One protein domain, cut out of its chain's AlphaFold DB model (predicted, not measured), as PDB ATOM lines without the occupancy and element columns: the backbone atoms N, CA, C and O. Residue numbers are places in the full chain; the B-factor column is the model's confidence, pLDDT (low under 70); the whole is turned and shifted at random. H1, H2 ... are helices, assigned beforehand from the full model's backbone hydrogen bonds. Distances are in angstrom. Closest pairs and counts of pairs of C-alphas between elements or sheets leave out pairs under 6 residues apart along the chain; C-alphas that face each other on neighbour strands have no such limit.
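Overview. This is residues 2 to 70 of the 172 residues of the protein "DNA replication protein" of Salmonella enterica (UniProt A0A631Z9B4). The longest helix, H2, makes one arm of an open, flat frame, with little H1 at its start; an extended link, residues 25 to 35, crosses to a second arm, where H3 leads through a loop into H4, which folds back toward H5. The printed part has 69 residues and five named helices, H1 to H5 in chain order, no named strand: all helix. It is extended, with a radius of gyration of the C-alphas of 18.9 A and spans of 49 by 34 by 19 A.

Arrangement. Look first at H2, residues 10 to 24: its residues 11 to 12 alone touch H1, residues 2 to 5, only at the corner and only just, with 3 pairs of C-alphas within 8 A, the closest those of Lys 2 and Tyr 12, 6.4 A apart. H2 is apart from H3, residues 36 to 41, and from H4, residues 53 to 63. H3 and H4 are apart too. H4 and H5, residues 65 to 68, meet only through their link. Every O i to N i+4 pair is within hydrogen-bond range in H2, H3 and H4; H1 and H5 are too short for one.

Along the chain. Find C-alpha 10 at (116.217, 151.659, 156.065); H2 runs 20.9 A from there. H4 runs 15.4 A, to C-alpha 63 at (134.605, 122.980, 153.744); H3 measures 8.6 A, H1 5.7 A, H5 5.2 A.

Size, cuts and confidence. The C-alphas farthest apart, of Asp 8 and Leu 49, are 49.4 A apart. The printed part has no cut; the links H2 to H3 and H3 to H4 are long. Confidence is under 70 at residues 2, 66 and 68 to 70.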
ATOM      1  N   LYS A   2     115.781 146.503 165.581       69.69
ATOM      2  CA  LYS A   2     114.431 147.090 165.745       69.69
ATOM      3  C   LYS A   2     114.347 148.105 166.899       69.69
ATOM      4  O   LYS A   2     113.954 149.239 166.687       69.69
ATOM      5  N   ASN A   3     114.864 147.745 168.077       71.25
ATOM      6  CA  ASN A   3     114.899 148.640 169.248       71.25
ATOM      7  C   ASN A   3     115.916 149.795 169.138       71.25
ATOM      8  O   ASN A   3     115.920 150.668 169.992       71.25
ATOM      9  N   LYS A   4     116.823 149.768 168.148       76.88
ATOM     10  CA  LYS A   4     117.925 150.739 168.010       76.88
ATOM     11  C   LYS A   4     117.676 151.764 166.898       76.88
ATOM     12  O   LYS A   4     118.107 152.897 167.040       76.88
ATOM     13  N   PHE A   5     117.001 151.364 165.821       74.00
ATOM     14  CA  PHE A   5     116.744 152.211 164.650       74.00
ATOM     15  C   PHE A   5     115.245 152.383 164.338       74.00
ATOM     16  O   PHE A   5     114.889 153.250 163.555       74.00
ATOM     17  N   GLY A   6     114.354 151.607 164.969       80.12
ATOM     18  CA  GLY A   6     112.919 151.598 164.663       80.12
ATOM     19  C   GLY A   6     112.558 150.614 163.545       80.12
ATOM     20  O   GLY A   6     113.421 150.179 162.779       80.12
ATOM     21  N   SER A   7     111.281 150.226 163.471       79.50
ATOM     22  CA  SER A   7     110.765 149.275 162.471       79.50
ATOM     23  C   SER A   7     110.758 149.820 161.048       79.50
ATOM     24  O   SER A   7     110.874 149.036 160.120       79.50
ATOM     25  N   ASP A   8     110.681 151.137 160.874       83.12
ATOM     26  CA  ASP A   8     110.580 151.754 159.545       83.12
ATOM     27  C   ASP A   8     111.941 152.241 159.019       83.12
ATOM     28  O   ASP A   8     112.035 152.870 157.965       83.12
ATOM     29  N   SER A   9     113.022 151.957 159.753       88.88
ATOM     30  CA  SER A   9     114.372 152.344 159.347       88.88
ATOM     31  C   SER A   9     114.850 151.570 158.122       88.88
ATOM     32  O   SER A   9     114.599 150.370 157.967       88.88
ATOM     33  N   LYS A  10     115.611 152.256 157.262       86.81
ATOM     34  CA  LYS A  10     116.217 151.659 156.065       86.81
ATOM     35  C   LYS A  10     117.148 150.504 156.435       86.81
ATOM     36  O   LYS A  10     117.163 149.485 155.754       86.81
ATOM     37  N   GLU A  11     117.875 150.633 157.540       86.56
ATOM     38  CA  GLU A  11     118.805 149.635 158.064       86.56
ATOM     39  C   GLU A  11     118.085 148.368 158.531       86.56
ATOM     40  O   GLU A  11     118.562 147.258 158.288       86.56
ATOM     41  N   TYR A  12     116.935 148.509 159.198       88.12
ATOM     42  CA  TYR A  12     116.149 147.358 159.628       88.12
ATOM     43  C   TYR A  12     115.524 146.631 158.436       88.12
ATOM     44  O   TYR A  12     115.647 145.410 158.349       88.12
ATOM     45  N   ASN A  13     114.947 147.375 157.489       89.50
ATOM     46  CA  ASN A  13     114.361 146.811 156.272       89.50
ATOM     47  C   ASN A  13     115.408 146.115 155.390       89.50
ATOM     48  O   ASN A  13     115.156 145.025 154.885       89.50
ATOM     49  N   TYR A  14     116.612 146.680 155.280       91.62
ATOM     50  CA  TYR A  14     117.739 146.028 154.608       91.62
ATOM     51  C   TYR A  14     118.128 144.701 155.274       91.62
ATOM     52  O   TYR A  14     118.359 143.697 154.609       91.62
ATOM     53  N   LEU A  15     118.196 144.652 156.605       90.25
ATOM     54  CA  LEU A  15     118.517 143.400 157.293       90.25
ATOM     55  C   LEU A  15     117.410 142.358 157.143       90.25
ATOM     56  O   LEU A  15     117.718 141.173 157.037       90.25
ATOM     57  N   LEU A  16     116.145 142.781 157.120       92.25
ATOM     58  CA  LEU A  16     115.030 141.888 156.819       92.25
ATOM     59  C   LEU A  16     115.157 141.299 155.413       92.25
ATOM     60  O   LEU A  16     115.065 140.082 155.288       92.25
ATOM     61  N   SER A  17     115.482 142.110 154.399       93.19
ATOM     62  CA  SER A  17     115.669 141.605 153.034       93.19
ATOM     63  C   SER A  17     116.830 140.610 152.938       93.19
ATOM     64  O   SER A  17     116.719 139.606 152.240       93.19
ATOM     65  N   VAL A  18     117.923 140.818 153.687       92.56
ATOM     66  CA  VAL A  18     119.014 139.829 153.811       92.56
ATOM     67  C   VAL A  18     118.529 138.534 154.461       92.56
ATOM     68  O   VAL A  18     118.856 137.451 153.983       92.56
ATOM     69  N   ILE A  19     117.760 138.621 155.548       91.94
ATOM     70  CA  ILE A  19     117.255 137.438 156.258       91.94
ATOM     71  C   ILE A  19     116.303 136.632 155.371       91.94
ATOM     72  O   ILE A  19     116.413 135.408 155.335       91.94
ATOM     73  N   GLU A  20     115.381 137.296 154.678       94.31
ATOM     74  CA  GLU A  20     114.440 136.657 153.753       94.31
ATOM     75  C   GLU A  20     115.181 136.012 152.588       94.31
ATOM     76  O   GLU A  20     115.023 134.816 152.365       94.31
ATOM     77  N   TYR A  21     116.113 136.736 151.965       94.38
ATOM     78  CA  TYR A  21     116.956 136.183 150.907       94.38
ATOM     79  C   TYR A  21     117.693 134.911 151.344       94.38
ATOM     80  O   TYR A  21     117.714 133.920 150.612       94.38
ATOM     81  N   CYS A  22     118.272 134.907 152.549       92.62
ATOM     82  CA  CYS A  22     118.934 133.725 153.091       92.62
ATOM     83  C   CYS A  22     117.966 132.558 153.313       92.62
ATOM     84  O   CYS A  22     118.339 131.418 153.055       92.62
ATOM     85  N   LYS A  23     116.740 132.817 153.779       90.69
ATOM     86  CA  LYS A  23     115.730 131.767 153.980       90.69
ATOM     87  C   LYS A  23     115.272 131.171 152.654       90.69
ATOM     88  O   LYS A  23     115.249 129.950 152.533       90.69
ATOM     89  N   ASP A  24     114.973 132.019 151.678       91.50
ATOM     90  CA  ASP A  24     114.445 131.600 150.379       91.50
ATOM     91  C   ASP A  24     115.467 130.778 149.587       91.50
ATOM     92  O   ASP A  24     115.110 129.809 148.922       91.50
ATOM     93  N   ASN A  25     116.754 131.117 149.712       90.31
ATOM     94  CA  ASN A  25     117.848 130.409 149.043       90.31
ATOM     95  C   ASN A  25     118.469 129.288 149.896       90.31
ATOM     96  O   ASN A  25     119.467 128.695 149.492       90.31
ATOM     97  N   GLY A  26     117.927 129.001 151.088       87.94
ATOM     98  CA  GLY A  26     118.452 127.950 151.967       87.94
ATOM     99  C   GLY A  26     119.881 128.200 152.469       87.94
ATOM    100  O   GLY A  26     120.611 127.254 152.762       87.94
ATOM    101  N   ILE A  27     120.299 129.465 152.568       89.12
ATOM    102  CA  ILE A  27     121.643 129.847 153.001       89.12
ATOM    103  C   ILE A  27     121.779 129.605 154.500       89.12
ATOM    104  O   ILE A  27     121.078 130.193 155.327       89.12
ATOM    105  N   VAL A  28     122.758 128.784 154.856       84.25
ATOM    106  CA  VAL A  28     123.111 128.471 156.238       84.25
ATOM    107  C   VAL A  28     124.507 128.979 156.561       84.25
ATOM    108  O   VAL A  28     125.431 128.902 155.755       84.25
ATOM    109  N   ARG A  29     124.667 129.513 157.774       86.31
ATOM    110  CA  ARG A  29     125.969 129.946 158.276       86.31
ATOM    111  C   ARG A  29     126.642 128.789 158.999       86.31
ATOM    112  O   ARG A  29     126.089 128.255 159.957       86.31
ATOM    113  N   PHE A  30     127.863 128.474 158.589       84.25
ATOM    114  CA  PHE A  30     128.710 127.503 159.267       84.25
ATOM    115  C   PHE A  30     129.972 128.198 159.790       84.25
ATOM    116  O   PHE A  30     130.691 128.849 159.036       84.25
ATOM    117  N   GLU A  31     130.217 128.128 161.102       88.38
ATOM    118  CA  GLU A  31     131.314 128.841 161.771       88.38
ATOM    119  C   GLU A  31     132.306 127.871 162.420       88.38
ATOM    120  O   GLU A  31     131.932 127.057 163.265       88.38
ATOM    121  N   GLN A  32     133.594 128.012 162.095       88.69
ATOM    122  CA  GLN A  32     134.679 127.293 162.764       88.69
ATOM    123  C   GLN A  32     135.342 128.198 163.809       88.69
ATOM    124  O   GLN A  32     135.952 129.213 163.479       88.69
ATOM    125  N   LYS A  33     135.254 127.825 165.094       91.38
ATOM    126  CA  LYS A  33     135.863 128.584 166.198       91.38
ATOM    127  C   LYS A  33     137.063 127.854 166.793       91.38
ATOM    128  O   LYS A  33     136.903 126.840 167.469       91.38
ATOM    129  N   LEU A  34     138.253 128.435 166.650       91.81
ATOM    130  CA  LEU A  34     139.478 127.950 167.292       91.81
ATOM    131  C   LEU A  34     139.699 128.654 168.637       91.81
ATOM    132  O   LEU A  34     139.618 129.876 168.747       91.81
ATOM    133  N   LYS A  35     139.933 127.877 169.698       93.31
ATOM    134  CA  LYS A  35     140.103 128.398 171.066       93.31
ATOM    135  C   LYS A  35     141.565 128.775 171.329       93.31
ATOM    136  O   LYS A  35     142.464 128.108 170.831       93.31
ATOM    137  N   SER A  36     141.805 129.753 172.207       93.25
ATOM    138  CA  SER A  36     143.160 130.229 172.558       93.25
ATOM    139  C   SER A  36     144.125 129.097 172.950       93.25
ATOM    140  O   SER A  36     145.212 128.989 172.390       93.25
ATOM    141  N   ARG A  37     143.688 128.157 173.804       94.69
ATOM    142  CA  ARG A  37     144.494 126.983 174.194       94.69
ATOM    143  C   ARG A  37     144.949 126.143 172.993       94.69
ATOM    144  O   ARG A  37     146.061 125.629 172.991       94.69
ATOM    145  N   PHE A  38     144.086 125.980 171.990       92.88
ATOM    146  CA  PHE A  38     144.424 125.240 170.775       92.88
ATOM    147  C   PHE A  38     145.502 125.977 169.974       92.88
ATOM    148  O   PHE A  38     146.482 125.357 169.569       92.88
ATOM    149  N   LEU A  39     145.345 127.295 169.815       92.69
ATOM    150  CA  LEU A  39     146.310 128.136 169.108       92.69
ATOM    151  C   LEU A  39     147.682 128.106 169.793       92.69
ATOM    152  O   LEU A  39     148.680 127.876 169.122       92.69
ATOM    153  N   GLN A  40     147.723 128.227 171.123       93.06
ATOM    154  CA  GLN A  40     148.963 128.160 171.905       93.06
ATOM    155  C   GLN A  40     149.639 126.792 171.786       93.06
ATOM    156  O   GLN A  40     150.828 126.712 171.503       93.06
ATOM    157  N   LYS A  41     148.874 125.700 171.929       92.75
ATOM    158  CA  LYS A  41     149.398 124.328 171.806       92.75
ATOM    159  C   LYS A  41     150.000 124.045 170.425       92.75
ATOM    160  O   LYS A  41     150.875 123.194 170.305       92.75
ATOM    161  N   LYS A  42     149.486 124.697 169.383       90.38
ATOM    162  CA  LYS A  42     149.953 124.554 167.999       90.38
ATOM    163  C   LYS A  42     150.913 125.665 167.570       90.38
ATOM    164  O   LYS A  42     151.237 125.729 166.392       90.38
ATOM    165  N   SER A  43     151.352 126.517 168.498       91.81
ATOM    166  CA  SER A  43     152.227 127.662 168.227       91.81
ATOM    167  C   SER A  43     151.700 128.602 167.134       91.81
ATOM    168  O   SER A  43     152.484 129.237 166.449       91.81
ATOM    169  N   LEU A  44     150.373 128.720 166.993       91.81
ATOM    170  CA  LEU A  44     149.690 129.558 165.993       91.81
ATOM    171  C   LEU A  44     149.470 131.008 166.462       91.81
ATOM    172  O   LEU A  44     148.728 131.769 165.843       91.81
ATOM    173  N   CYS A  45     150.057 131.381 167.599       88.88
ATOM    174  CA  CYS A  45     149.897 132.697 168.216       88.88
ATOM    175  C   CYS A  45     150.875 133.749 167.671       88.88
ATOM    176  O   CYS A  45     150.742 134.921 168.016       88.88
ATOM    177  N   TYR A  46     151.845 133.351 166.844       87.88
ATOM    178  CA  TYR A  46     152.915 134.226 166.373       87.88
ATOM    179  C   TYR A  46     152.675 134.620 164.919       87.88
ATOM    180  O   TYR A  46     152.947 133.847 163.996       87.88
ATOM    181  N   TRP A  47     152.135 135.820 164.713       83.81
ATOM    182  CA  TRP A  47     151.826 136.323 163.379       83.81
ATOM    183  C   TRP A  47     153.070 136.349 162.481       83.81
ATOM    184  O   TRP A  47     154.105 136.877 162.876       83.81
ATOM    185  N   GLY A  48     152.979 135.748 161.294       85.69
ATOM    186  CA  GLY A  48     154.076 135.690 160.316       85.69
ATOM    187  C   GLY A  48     155.208 134.699 160.628       85.69
ATOM    188  O   GLY A  48     156.029 134.447 159.754       85.69
ATOM    189  N   LEU A  49     155.241 134.109 161.829       87.19
ATOM    190  CA  LEU A  49     156.240 133.105 162.242       87.19
ATOM    191  C   LEU A  49     155.644 131.704 162.432       87.19
ATOM    192  O   LEU A  49     156.375 130.719 162.498       87.19
ATOM    193  N   SER A  50     154.320 131.613 162.561       90.31
ATOM    194  CA  SER A  50     153.614 130.345 162.740       90.31
ATOM    195  C   SER A  50     153.466 129.603 161.413       90.31
ATOM    196  O   SER A  50     153.188 130.218 160.384       90.31
ATOM    197  N   ASP A  51     153.542 128.272 161.446       89.12
ATOM    198  CA  ASP A  51     153.146 127.450 160.303       89.12
ATOM    199  C   ASP A  51     151.614 127.329 160.224       89.12
ATOM    200  O   ASP A  51     150.969 126.614 160.998       89.12
ATOM    201  N   TYR A  52     151.023 128.033 159.259       89.88
ATOM    202  CA  TYR A  52     149.579 128.043 159.024       89.88
ATOM    203  C   TYR A  52     149.069 126.861 158.187       89.88
ATOM    204  O   TYR A  52     147.855 126.734 158.008       89.88
ATOM    205  N   SER A  53     149.938 125.953 157.728       90.62
ATOM    206  CA  SER A  53     149.528 124.743 156.996       90.62
ATOM    207  C   SER A  53     148.490 123.914 157.774       90.62
ATOM    208  O   SER A  53     147.530 123.384 157.206       90.62
ATOM    209  N   VAL A  54     148.615 123.891 159.106       88.75
ATOM    210  CA  VAL A  54     147.690 123.226 160.035       88.75
ATOM    211  C   VAL A  54     146.282 123.824 159.964       88.75
ATOM    212  O   VAL A  54     145.299 123.084 160.032       88.75
ATOM    213  N   LEU A  55     146.172 125.148 159.813       90.25
ATOM    214  CA  LEU A  55     144.882 125.824 159.659       90.25
ATOM    215  C   LEU A  55     144.258 125.520 158.301       90.25
ATOM    216  O   LEU A  55     143.067 125.229 158.250       90.25
ATOM    217  N   ASN A  56     145.057 125.509 157.231       90.31
ATOM    218  CA  ASN A  56     144.571 125.182 155.889       90.31
ATOM    219  C   ASN A  56     143.946 123.787 155.850       90.31
ATOM    220  O   ASN A  56     142.859 123.617 155.304       90.31
ATOM    221  N   LYS A  57     144.581 122.800 156.494       90.50
ATOM    222  CA  LYS A  57     144.020 121.449 156.598       90.50
ATOM    223  C   LYS A  57     142.692 121.439 157.357       90.50
ATOM    224  O   LYS A  57     141.709 120.910 156.850       90.50
ATOM    225  N   LEU A  58     142.645 122.063 158.538       89.69
ATOM    226  CA  LEU A  58     141.421 122.151 159.348       89.69
ATOM    227  C   LEU A  58     140.282 122.875 158.633       89.69
ATOM    228  O   LEU A  58     139.119 122.537 158.842       89.69
ATOM    229  N   HIS A  59     140.612 123.880 157.828       89.94
ATOM    230  CA  HIS A  59     139.645 124.633 157.048       89.94
ATOM    231  C   HIS A  59     139.143 123.827 155.848       89.94
ATOM    232  O   HIS A  59     137.942 123.772 155.609       89.94
ATOM    233  N   THR A  60     140.041 123.131 155.148       89.38
ATOM    234  CA  THR A  60     139.681 122.257 154.022       89.38
ATOM    235  C   THR A  60     138.756 121.136 154.485       89.38
ATOM    236  O   THR A  60     137.691 120.946 153.910       89.38
ATOM    237  N   ASP A  61     139.088 120.468 155.594       86.44
ATOM    238  CA  ASP A  61     138.230 119.437 156.191       86.44
ATOM    239  C   ASP A  61     136.849 119.973 156.605       86.44
ATOM    240  O   ASP A  61     135.871 119.227 156.595       86.44
ATOM    241  N   PHE A  62     136.770 121.252 156.981       86.44
ATOM    242  CA  PHE A  62     135.527 121.923 157.352       86.44
ATOM    243  C   PHE A  62     134.674 122.290 156.130       86.44
ATOM    244  O   PHE A  62     133.457 122.148 156.193       86.44
ATOM    245  N   ILE A  63     135.293 122.715 155.021       84.19
ATOM    246  CA  ILE A  63     134.605 122.980 153.744       84.19
ATOM    247  C   ILE A  63     134.114 121.672 153.116       84.19
ATOM    248  O   ILE A  63     132.962 121.571 152.706       84.19
ATOM    249  N   ASP A  64     134.962 120.643 153.088       83.81
ATOM    250  CA  ASP A  64     134.650 119.335 152.500       83.81
ATOM    251  C   ASP A  64     133.730 118.472 153.382       83.81
ATOM    252  O   ASP A  64     133.424 117.326 153.042       83.81
ATOM    253  N   LEU A  65     133.273 119.004 154.517       75.75
ATOM    254  CA  LEU A  65     132.346 118.328 155.418       75.75
ATOM    255  C   LEU A  65     131.063 117.910 154.690       75.75
ATOM    256  O   LEU A  65     130.598 116.794 154.892       75.75
ATOM    257  N   ASP A  66     130.549 118.750 153.794       69.56
ATOM    258  CA  ASP A  66     129.362 118.456 152.986       69.56
ATOM    259  C   ASP A  66     129.576 117.276 152.017       69.56
ATOM    260  O   ASP A  66     128.728 116.396 151.902       69.56
ATOM    261  N   LYS A  67     130.773 117.150 151.424       72.25
ATOM    262  CA  LYS A  67     131.126 115.998 150.570       72.25
ATOM    263  C   LYS A  67     131.158 114.683 151.351       72.25
ATOM    264  O   LYS A  67     130.839 113.634 150.803       72.25
ATOM    265  N   LYS A  68     131.569 114.724 152.625       64.81
ATOM    266  CA  LYS A  68     131.566 113.556 153.529       64.81
ATOM    267  C   LYS A  68     130.168 113.269 154.084       64.81
ATOM    268  O   LYS A  68     129.851 112.119 154.373       64.81
ATOM    269  N   LEU A  69     129.356 114.310 154.250       58.88
ATOM    270  CA  LEU A  69     127.991 114.269 154.762       58.88
ATOM    271  C   LEU A  69     126.945 114.262 153.647       58.88
ATOM    272  O   LEU A  69     125.819 114.659 153.931       58.88
ATOM    273  N   SER A  70     127.258 113.798 152.430       50.31
ATOM    274  CA  SER A  70     126.260 113.563 151.379       50.31
ATOM    275  C   SER A  70     125.256 112.506 151.861       50.31
ATOM    276  O   SER A  70     125.360 111.307 151.600       50.31
TER     277      SER A  70